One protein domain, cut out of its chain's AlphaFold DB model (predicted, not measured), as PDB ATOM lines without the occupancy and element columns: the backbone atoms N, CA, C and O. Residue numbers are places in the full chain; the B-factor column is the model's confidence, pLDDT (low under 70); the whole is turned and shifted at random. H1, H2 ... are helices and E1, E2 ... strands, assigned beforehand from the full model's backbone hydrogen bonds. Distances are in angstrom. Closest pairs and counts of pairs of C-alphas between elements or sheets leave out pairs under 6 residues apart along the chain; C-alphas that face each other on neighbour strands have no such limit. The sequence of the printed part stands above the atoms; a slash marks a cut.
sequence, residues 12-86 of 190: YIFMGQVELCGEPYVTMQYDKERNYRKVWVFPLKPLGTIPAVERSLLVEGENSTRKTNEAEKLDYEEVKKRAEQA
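This is residues 12 to 86 of the 190 residues of the protein "5-methylcytosine-specific restriction protein A" of Bacillus sp. OK085 (UniProt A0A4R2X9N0). What shape does the backbone make? It is an open frame round an empty middle: a two-stranded ribbon, the hairpin E2 and E3 continued by the short pair E1 and E4, makes one side, while residues 47 to 64, with no named element, and the two helices H1 and H2 make the other. What is it made of? The printed part has 75 residues with four named strands and two named helices, in the order E1 E2 E3 E4 H1 H2; the strands form two antiparallel sheets, E2 - E3 and E1 - E4, and the class is mixed, helices and strands, with 34 residues, under half, in named elements. How spread out is it? It is only just loose, close to extended, with a radius of gyration of the C-alphas of 16.8 A, and its outline is only just flat, spanning 45 by 35 by 19 A.

How do the longest strands pair? E2, residues 25 to 30, and E3, residues 36 to 41, form an antiparallel hairpin at 142 degrees; N 27 and O 39 are within hydrogen-bond range at 2.9 A, as are N 41 and O 25 at 2.8 A. What continues it? E3 runs on into E4, residues 44 to 46, across a break of 2 residues, at 40 degrees. E4 is the antiparallel neighbour of E1, residues 18 to 20, at 143 degrees, with N 19 and O 45 at 2.8 A. How do the helices stand? H1, residues 65 to 71, and H2, residues 76 to 84, are close but not clearly touching, their closest C-alphas, those of Ala 71 and Val 79, 6.4 A apart, and they run opposite ways at a steep tilt of 66 degrees; both are apart from E2 and E3. Every O i to N i+4 pair is within hydrogen-bond range in H2, and 2 of 3 are in H1.

Where is the hairpin? E2 starts at C-alpha 25 (100.639, 19.375, 38.140) and is 15.8 A long; E3 is 14.7 A long. Where are the other elements? E1 begins at C-alpha 18 (94.938, 26.973, 23.780), and E4 likewise has 3 residues. H1 is 9.6 A long, and H2, 12.3 A long, ends at C-alpha 84 (80.459, 15.872, 52.049).

How large is it? The two C-alphas farthest apart, those of Gly 48 and Glu 77, are 44.8 A apart. Is it continuous? The printed part has no cut; the link from E4 to H1, 18 residues, is long, and the other links are tight. What stands free, and where is confidence low? Residues 58 to 69, of which 65 to 69 belong to H1, and residues 72 to 78, of which 76 to 78 belong to H2, stand free. Residues 49 to 70 have pLDDT under 70, against a mean of 73.4 over the printed part.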
ATOM      1  N   TYR A  12      82.284  16.510  17.750       77.81
ATOM      2  CA  TYR A  12      83.352  17.284  18.376       77.81
ATOM      3  C   TYR A  12      83.386  18.690  17.784       77.81
ATOM      4  O   TYR A  12      83.482  18.851  16.567       77.81
ATOM      5  N   ILE A  13      83.349  19.711  18.638       75.62
ATOM      6  CA  ILE A  13      83.454  21.110  18.221       75.62
ATOM      7  C   ILE A  13      84.869  21.600  18.500       75.62
ATOM      8  O   ILE A  13      85.352  21.520  19.631       75.62
ATOM      9  N   PHE A  14      85.542  22.118  17.470       81.81
ATOM     10  CA  PHE A  14      86.829  22.780  17.643       81.81
ATOM     11  C   PHE A  14      86.629  24.158  18.284       81.81
ATOM     12  O   PHE A  14      86.100  25.075  17.664       81.81
ATOM     13  N   MET A  15      87.092  24.303  19.525       74.31
ATOM     14  CA  MET A  15      86.945  25.510  20.349       74.31
ATOM     15  C   MET A  15      88.117  26.493  20.211       74.31
ATOM     16  O   MET A  15      88.189  27.480  20.939       74.31
ATOM     17  N   GLY A  16      89.044  26.229  19.287       79.25
ATOM     18  CA  GLY A  16      90.219  27.064  19.051       79.25
ATOM     19  C   GLY A  16      91.492  26.553  19.726       79.25
ATOM     20  O   GLY A  16      91.524  25.503  20.380       79.25
ATOM     21  N   GLN A  17      92.580  27.286  19.508       86.00
ATOM     22  CA  GLN A  17      93.887  26.988  20.087       86.00
ATOM     23  C   GLN A  17      93.937  27.420  21.558       86.00
ATOM     24  O   GLN A  17      93.247  28.345  21.982       86.00
ATOM     25  N   VAL A  18      94.735  26.711  22.351       87.81
ATOM     26  CA  VAL A  18      94.938  26.973  23.780       87.81
ATOM     27  C   VAL A  18      96.428  26.903  24.086       87.81
ATOM     28  O   VAL A  18      97.158  26.173  23.417       87.81
ATOM     29  N   GLU A  19      96.859  27.627  25.107       90.06
ATOM     30  CA  GLU A  19      98.210  27.569  25.668       90.06
ATOM     31  C   GLU A  19      98.155  27.241  27.163       90.06
ATOM     32  O   GLU A  19      97.122  27.412  27.816       90.06
ATOM     33  N   LEU A  20      99.270  26.765  27.717       89.75
ATOM     34  CA  LEU A  20      99.382  26.560  29.157       89.75
ATOM     35  C   LEU A  20      99.357  27.918  29.873       89.75
ATOM     36  O   LEU A  20     100.080  28.843  29.508       89.75
ATOM     37  N   CYS A  21      98.513  28.043  30.896       85.50
ATOM     38  CA  CYS A  21      98.455  29.228  31.761       85.50
ATOM     39  C   CYS A  21      99.062  29.001  33.148       85.50
ATOM     40  O   CYS A  21      99.072  29.915  33.968       85.50
ATOM     41  N   GLY A  22      99.567  27.798  33.395       84.81
ATOM     42  CA  GLY A  22     100.259  27.410  34.612       84.81
ATOM     43  C   GLY A  22     101.035  26.120  34.382       84.81
ATOM     44  O   GLY A  22     100.870  25.458  33.353       84.81
ATOM     45  N   GLU A  23     101.885  25.768  35.341       89.19
ATOM     46  CA  GLU A  23     102.640  24.520  35.290       89.19
ATOM     47  C   GLU A  23     101.684  23.326  35.422       89.19
ATOM     48  O   GLU A  23     100.834  23.318  36.320       89.19
ATOM     49  N   PRO A  24     101.777  22.314  34.538       94.31
ATOM     50  CA  PRO A  24     101.072  21.062  34.739       94.31
ATOM     51  C   PRO A  24     101.425  20.474  36.106       94.31
ATOM     52  O   PRO A  24     102.586  20.483  36.511       94.31
ATOM     53  N   TYR A  25     100.434  19.934  36.806       87.44
ATOM     54  CA  TYR A  25     100.639  19.375  38.140       87.44
ATOM     55  C   TYR A  25      99.888  18.063  38.320       87.44
ATOM     56  O   TYR A  25      98.884  17.793  37.659       87.44
ATOM     57  N   VAL A  26     100.376  17.236  39.241       90.62
ATOM     58  CA  VAL A  26      99.718  15.984  39.613       90.62
ATOM     59  C   VAL A  26      98.835  16.227  40.827       90.62
ATOM     60  O   VAL A  26      99.272  16.791  41.827       90.62
ATOM     61  N   THR A  27      97.596  15.761  40.762       83.31
ATOM     62  CA  THR A  27      96.684  15.735  41.908       83.31
ATOM     63  C   THR A  27      95.963  14.391  41.965       83.31
ATOM     64  O   THR A  27      95.994  13.622  41.005       83.31
ATOM     65  N   MET A  28      95.364  14.060  43.104       84.38
ATOM     66  CA  MET A  28      94.588  12.831  43.248       84.38
ATOM     67  C   MET A  28      93.126  13.109  42.890       84.38
ATOM     68  O   MET A  28      92.519  14.036  43.422       84.38
ATOM     69  N   GLN A  29      92.561  12.328  41.969       82.69
ATOM     70  CA  GLN A  29      91.154  12.424  41.572       82.69
ATOM     71  C   GLN A  29      90.557  11.026  41.399       82.69
ATOM     72  O   GLN A  29      91.273  10.055  41.149       82.69
ATOM     73  N   TYR A  30      89.238  10.929  41.536       79.12
ATOM     74  CA  TYR A  30      88.496   9.709  41.236       79.12
ATOM     75  C   TYR A  30      88.386   9.500  39.723       79.12
ATOM     76  O   TYR A  30      88.101  10.446  38.985       79.12
ATOM     77  N   ASP A  31      88.587   8.269  39.260       80.44
ATOM     78  CA  ASP A  31      88.260   7.883  37.887       80.44
ATOM     79  C   ASP A  31      86.786   7.471  37.723       80.44
ATOM     80  O   ASP A  31      85.971   7.610  38.637       80.44
ATOM     81  N   LYS A  32      86.431   6.979  36.528       72.38
ATOM     82  CA  LYS A  32      85.064   6.537  36.202       72.38
ATOM     83  C   LYS A  32      84.569   5.400  37.103       72.38
ATOM     84  O   LYS A  32      83.368   5.274  37.300       72.38
ATOM     85  N   GLU A  33      85.482   4.603  37.647       79.50
ATOM     86  CA  GLU A  33      85.200   3.469  38.529       79.50
ATOM     87  C   GLU A  33      85.340   3.847  40.012       79.50
ATOM     88  O   GLU A  33      85.181   2.997  40.884       79.50
ATOM     89  N   ARG A  34      85.571   5.137  40.312       72.88
ATOM     90  CA  ARG A  34      85.751   5.700  41.661       72.88
ATOM     91  C   ARG A  34      87.010   5.230  42.373       72.88
ATOM     92  O   ARG A  34      87.105   5.333  43.597       72.88
ATOM     93  N   ASN A  35      88.015   4.815  41.618       81.75
ATOM     94  CA  ASN A  35      89.328   4.559  42.178       81.75
ATOM     95  C   ASN A  35      90.083   5.885  42.301       81.75
ATOM     96  O   ASN A  35      90.154   6.675  41.355       81.75
ATOM     97  N   TYR A  36      90.621   6.158  43.489       82.19
ATOM     98  CA  TYR A  36      91.377   7.379  43.743       82.19
ATOM     99  C   TYR A  36      92.788   7.226  43.180       82.19
ATOM    100  O   TYR A  36      93.573   6.408  43.662       82.19
ATOM    101  N   ARG A  37      93.118   7.999  42.143       86.12
ATOM    102  CA  ARG A  37      94.380   7.857  41.410       86.12
ATOM    103  C   ARG A  37      95.045   9.192  41.120       86.12
ATOM    104  O   ARG A  37      94.394  10.232  41.038       86.12
ATOM    105  N   LYS A  38      96.362   9.145  40.916       92.19
ATOM    106  CA  LYS A  38      97.141  10.299  40.455       92.19
ATOM    107  C   LYS A  38      96.731  10.646  39.027       92.19
ATOM    108  O   LYS A  38      96.739   9.784  38.146       92.19
ATOM    109  N   VAL A  39      96.394  11.909  38.799       87.12
ATOM    110  CA  VAL A  39      96.077  12.461  37.481       87.12
ATOM    111  C   VAL A  39      96.892  13.720  37.236       87.12
ATOM    112  O   VAL A  39      97.125  14.509  38.150       87.12
ATOM    113  N   TRP A  40      97.313  13.906  35.990       92.94
ATOM    114  CA  TRP A  40      97.893  15.163  35.537       92.94
ATOM    115  C   TRP A  40      96.785  16.157  35.206       92.94
ATOM    116  O   TRP A  40      95.837  15.830  34.492       92.94
ATOM    117  N   VAL A  41      96.930  17.378  35.707       87.12
ATOM    118  CA  VAL A  41      96.082  18.521  35.387       87.12
ATOM    119  C   VAL A  41      96.921  19.520  34.609       87.12
ATOM    120  O   VAL A  41      98.004  19.902  35.046       87.12
ATOM    121  N   PHE A  42      96.407  19.938  33.455       91.00
ATOM    122  CA  PHE A  42      97.026  20.931  32.584       91.00
ATOM    123  C   PHE A  42      96.197  22.218  32.654       91.00
ATOM    124  O   PHE A  42      95.079  22.238  32.132       91.00
ATOM    125  N   PRO A  43      96.687  23.284  33.311       83.44
ATOM    126  CA  PRO A  43      96.014  24.578  33.313       83.44
ATOM    127  C   PRO A  43      96.104  25.212  31.923       83.44
ATOM    128  O   PRO A  43      97.196  25.517  31.449       83.44
ATOM    129  N   LEU A  44      94.964  25.405  31.257       85.06
ATOM    130  CA  LEU A  44      94.899  25.927  29.888       85.06
ATOM    131  C   LEU A  44      94.187  27.285  29.843       85.06
ATOM    132  O   LEU A  44      93.184  27.487  30.530       85.06
ATOM    133  N   LYS A  45      94.666  28.192  28.984       81.19
ATOM    134  CA  LYS A  45      93.948  29.402  28.554       81.19
ATOM    135  C   LYS A  45      93.778  29.425  27.027       81.19
ATOM    136  O   LYS A  45      94.641  28.912  26.320       81.19
ATOM    137  N   PRO A  46      92.690  30.003  26.497       82.06
ATOM    138  CA  PRO A  46      92.512  30.183  25.057       82.06
ATOM    139  C   PRO A  46      93.547  31.135  24.460       82.06
ATOM    140  O   PRO A  46      93.862  32.164  25.057       82.06
ATOM    141  N   LEU A  47      94.018  30.812  23.257       80.75
ATOM    142  CA  LEU A  47      94.878  31.669  22.449       80.75
ATOM    143  C   LEU A  47      93.980  32.390  21.430       80.75
ATOM    144  O   LEU A  47      93.714  31.886  20.341       80.75
ATOM    145  N   GLY A  48      93.425  33.532  21.850       73.50
ATOM    146  CA  GLY A  48      92.460  34.334  21.085       73.50
ATOM    147  C   GLY A  48      91.018  34.259  21.604       73.50
ATOM    148  O   GLY A  48      90.751  33.811  22.720       73.50
ATOM    149  N   THR A  49      90.069  34.739  20.799       61.81
ATOM    150  CA  THR A  49      88.632  34.646  21.094       61.81
ATOM    151  C   THR A  49      88.141  33.219  20.892       61.81
ATOM    152  O   THR A  49      88.229  32.680  19.791       61.81
ATOM    153  N   ILE A  50      87.582  32.623  21.946       64.12
ATOM    154  CA  ILE A  50      86.830  31.370  21.827       64.12
ATOM    155  C   ILE A  50      85.615  31.648  20.926       64.12
ATOM    156  O   ILE A  50      84.922  32.644  21.170       64.12
ATOM    157  N   PRO A  51      85.329  30.809  19.914       59.28
ATOM    158  CA  PRO A  51      84.103  30.925  19.139       59.28
ATOM    159  C   PRO A  51      82.894  30.956  20.075       59.28
ATOM    160  O   PRO A  51      82.789  30.134  20.990       59.28
ATOM    161  N   ALA A  52      81.985  31.908  19.862       57.66
ATOM    162  CA  ALA A  52      80.704  31.884  20.547       57.66
ATOM    163  C   ALA A  52      79.978  30.601  20.124       57.66
ATOM    164  O   ALA A  52      79.609  30.450  18.962       57.66
ATOM    165  N   VAL A  53      79.820  29.657  21.051       56.31
ATOM    166  CA  VAL A  53      79.011  28.463  20.805       56.31
ATOM    167  C   VAL A  53      77.562  28.921  20.727       56.31
ATOM    168  O   VAL A  53      77.079  29.587  21.649       56.31
ATOM    169  N   GLU A  54      76.875  28.602  19.628       50.91
ATOM    170  CA  GLU A  54      75.455  28.916  19.515       50.91
ATOM    171  C   GLU A  54      74.689  28.322  20.702       50.91
ATOM    172  O   GLU A  54      74.881  27.171  21.095       50.91
ATOM    173  N   ARG A  55      73.771  29.113  21.259       47.19
ATOM    174  CA  ARG A  55      72.890  28.691  22.354       47.19
ATOM    175  C   ARG A  55      72.013  27.491  21.984       47.19
ATOM    176  O   ARG A  55      71.599  26.771  22.871       47.19
ATOM    177  N   SER A  56      71.778  27.249  20.696       47.44
ATOM    178  CA  SER A  56      71.122  26.044  20.168       47.44
ATOM    179  C   SER A  56      71.934  24.758  20.414       47.44
ATOM    180  O   SER A  56      71.348  23.697  20.610       47.44
ATOM    181  N   LEU A  57      73.270  24.848  20.424       45.16
ATOM    182  CA  LEU A  57      74.202  23.739  20.680       45.16
ATOM    183  C   LEU A  57      74.465  23.543  22.179       45.16
ATOM    184  O   LEU A  57      74.787  22.444  22.626       45.16
ATOM    185  N   LEU A  58      74.331  24.616  22.958       44.81
ATOM    186  CA  LEU A  58      74.309  24.581  24.414       44.81
ATOM    187  C   LEU A  58      72.882  24.268  24.846       44.81
ATOM    188  O   LEU A  58      72.139  25.205  25.113       44.81
ATOM    189  N   VAL A  59      72.486  22.994  24.904       42.75
ATOM    190  CA  VAL A  59      71.111  22.649  25.291       42.75
ATOM    191  C   VAL A  59      70.727  23.451  26.540       42.75
ATOM    192  O   VAL A  59      71.371  23.335  27.593       42.75
ATOM    193  N   GLU A  60      69.750  24.352  26.385       38.44
ATOM    194  CA  GLU A  60      69.291  25.246  27.442       38.44
ATOM    195  C   GLU A  60      68.722  24.387  28.571       38.44
ATOM    196  O   GLU A  60      67.568  23.983  28.548       38.44
ATOM    197  N   GLY A  61      69.571  24.057  29.545       42.38
ATOM    198  CA  GLY A  61      69.211  23.208  30.679       42.38
ATOM    199  C   GLY A  61      70.103  21.988  30.923       42.38
ATOM    200  O   GLY A  61      70.000  21.419  32.006       42.38
ATOM    201  N   GLU A  62      71.020  21.599  30.025       39.94
ATOM    202  CA  GLU A  62      71.685  20.278  30.134       39.94
ATOM    203  C   GLU A  62      73.161  20.262  30.536       39.94
ATOM    204  O   GLU A  62      73.699  19.199  30.842       39.94
ATOM    205  N   ASN A  63      73.837  21.405  30.681       37.66
ATOM    206  CA  ASN A  63      75.174  21.373  31.299       37.66
ATOM    207  C   ASN A  63      75.135  20.928  32.781       37.66
ATOM    208  O   ASN A  63      76.171  20.553  33.331       37.66
ATOM    209  N   SER A  64      73.945  20.892  33.398       35.97
ATOM    210  CA  SER A  64      73.699  20.153  34.644       35.97
ATOM    211  C   SER A  64      73.343  18.674  34.430       35.97
ATOM    212  O   SER A  64      73.718  17.867  35.275       35.97
ATOM    213  N   THR A  65      72.690  18.268  33.332       39.50
ATOM    214  CA  THR A  65      72.038  16.943  33.234       39.50
ATOM    215  C   THR A  65      72.993  15.761  33.235       39.50
ATOM    216  O   THR A  65      72.664  14.736  33.823       39.50
ATOM    217  N   ARG A  66      74.213  15.872  32.690       41.31
ATOM    218  CA  ARG A  66      75.169  14.746  32.773       41.31
ATOM    219  C   ARG A  66      75.593  14.409  34.207       41.31
ATOM    220  O   ARG A  66      75.873  13.248  34.474       41.31
ATOM    221  N   LYS A  67      75.629  15.386  35.123       45.09
ATOM    222  CA  LYS A  67      75.928  15.142  36.548       45.09
ATOM    223  C   LYS A  67      74.668  15.008  37.410       45.09
ATOM    224  O   LYS A  67      74.692  14.218  38.349       45.09
ATOM    225  N   THR A  68      73.579  15.720  37.108       50.16
ATOM    226  CA  THR A  68      72.325  15.599  37.875       50.16
ATOM    227  C   THR A  68      71.626  14.267  37.617       50.16
ATOM    228  O   THR A  68      71.201  13.644  38.580       50.16
ATOM    229  N   ASN A  69      71.644  13.733  36.387       55.28
ATOM    230  CA  ASN A  69      70.988  12.451  36.077       55.28
ATOM    231  C   ASN A  69      71.634  11.237  36.768       55.28
ATOM    232  O   ASN A  69      70.998  10.193  36.882       55.28
ATOM    233  N   GLU A  70      72.903  11.320  37.181       64.56
ATOM    234  CA  GLU A  70      73.528  10.271  37.994       64.56
ATOM    235  C   GLU A  70      73.227  10.451  39.478       64.56
ATOM    236  O   GLU A  70      72.994   9.459  40.157       64.56
ATOM    237  N   ALA A  71      73.212  11.691  39.977       71.94
ATOM    238  CA  ALA A  71      72.882  11.976  41.371       71.94
ATOM    239  C   ALA A  71      71.421  11.623  41.704       71.94
ATOM    240  O   ALA A  71      71.159  11.052  42.754       71.94
ATOM    241  N   GLU A  72      70.492  11.892  40.784       76.25
ATOM    242  CA  GLU A  72      69.056  11.595  40.920       76.25
ATOM    243  C   GLU A  72      68.741  10.094  41.024       76.25
ATOM    244  O   GLU A  72      67.679   9.721  41.514       76.25
ATOM    245  N   LYS A  73      69.652   9.223  40.572       83.00
ATOM    246  CA  LYS A  73      69.495   7.757  40.625       83.00
ATOM    247  C   LYS A  73      69.988   7.135  41.930       83.00
ATOM    248  O   LYS A  73      69.873   5.924  42.101       83.00
ATOM    249  N   LEU A  74      70.605   7.925  42.800       84.69
ATOM    250  CA  LEU A  74      71.198   7.450  44.044       84.69
ATOM    251  C   LEU A  74      70.239   7.687  45.197       84.69
ATOM    252  O   LEU A  74      69.426   8.611  45.165       84.69
ATOM    253  N   ASP A  75      70.374   6.879  46.240       90.38
ATOM    254  CA  ASP A  75      69.672   7.150  47.484       90.38
ATOM    255  C   ASP A  75      70.240   8.385  48.202       90.38
ATOM    256  O   ASP A  75      71.341   8.874  47.924       90.38
ATOM    257  N   TYR A  76      69.448   8.891  49.144       89.38
ATOM    258  CA  TYR A  76      69.767  10.087  49.913       89.38
ATOM    259  C   TYR A  76      71.123   9.999  50.633       89.38
ATOM    260  O   TYR A  76      71.870  10.981  50.643       89.38
ATOM    261  N   GLU A  77      71.468   8.842  51.205       89.88
ATOM    262  CA  GLU A  77      72.700   8.675  51.982       89.88
ATOM    263  C   GLU A  77      73.936   8.678  51.078       89.88
ATOM    264  O   GLU A  77      74.942   9.322  51.385       89.88
ATOM    265  N   GLU A  78      73.851   8.039  49.913       85.62
ATOM    266  CA  GLU A  78      74.926   8.041  48.927       85.62
ATOM    267  C   GLU A  78      75.112   9.430  48.292       85.62
ATOM    268  O   GLU A  78      76.249   9.847  48.045       85.62
ATOM    269  N   VAL A  79      74.035  10.198  48.080       87.75
ATOM    270  CA  VAL A  79      74.136  11.610  47.658       87.75
ATOM    271  C   VAL A  79      74.800  12.456  48.744       87.75
ATOM    272  O   VAL A  79      75.724  13.217  48.442       87.75
ATOM    273  N   LYS A  80      74.377  12.306  50.004       88.31
ATOM    274  CA  LYS A  80      74.925  13.051  51.145       88.31
ATOM    275  C   LYS A  80      76.421  12.789  51.318       88.31
ATOM    276  O   LYS A  80      77.206  13.736  51.350       88.31
ATOM    277  N   LYS A  81      76.832  11.519  51.316       87.31
ATOM    278  CA  LYS A  81      78.244  11.119  51.407       87.31
ATOM    279  C   LYS A  81      79.089  11.729  50.286       87.31
ATOM    280  O   LYS A  81      80.193  12.209  50.533       87.31
ATOM    281  N   ARG A  82      78.576  11.748  49.049       83.31
ATOM    282  CA  ARG A  82      79.264  12.379  47.905       83.31
ATOM    283  C   ARG A  82      79.367  13.897  48.051       83.31
ATOM    284  O   ARG A  82      80.380  14.461  47.648       83.31
ATOM    285  N   ALA A  83      78.343  14.549  48.598       84.19
ATOM    286  CA  ALA A  83      78.343  15.992  48.819       84.19
ATOM    287  C   ALA A  83      79.360  16.407  49.895       84.19
ATOM    288  O   ALA A  83      80.078  17.385  49.705       84.19
ATOM    289  N   GLU A  84      79.479  15.635  50.977       84.19
ATOM    290  CA  GLU A  84      80.459  15.872  52.049       84.19
ATOM    291  C   GLU A  84      81.914  15.689  51.578       84.19
ATOM    292  O   GLU A  84      82.822  16.336  52.092       84.19
ATOM    293  N   GLN A  85      82.137  14.838  50.572       80.94
ATOM    294  CA  GLN A  85      83.452  14.581  49.972       80.94
ATOM    295  C   GLN A  85      83.775  15.502  48.782       80.94
ATOM    296  O   GLN A  85      84.825  15.354  48.152       80.94
ATOM    297  N   ALA A  86      82.881  16.430  48.426       77.06
ATOM    298  CA  ALA A  86      83.093  17.319  47.294       77.06
ATOM    299  C   ALA A  86      84.192  18.349  47.599       77.06
ATOM    300  O   ALA A  86      84.198  18.993  48.647       77.06
TER     301      ALA A  86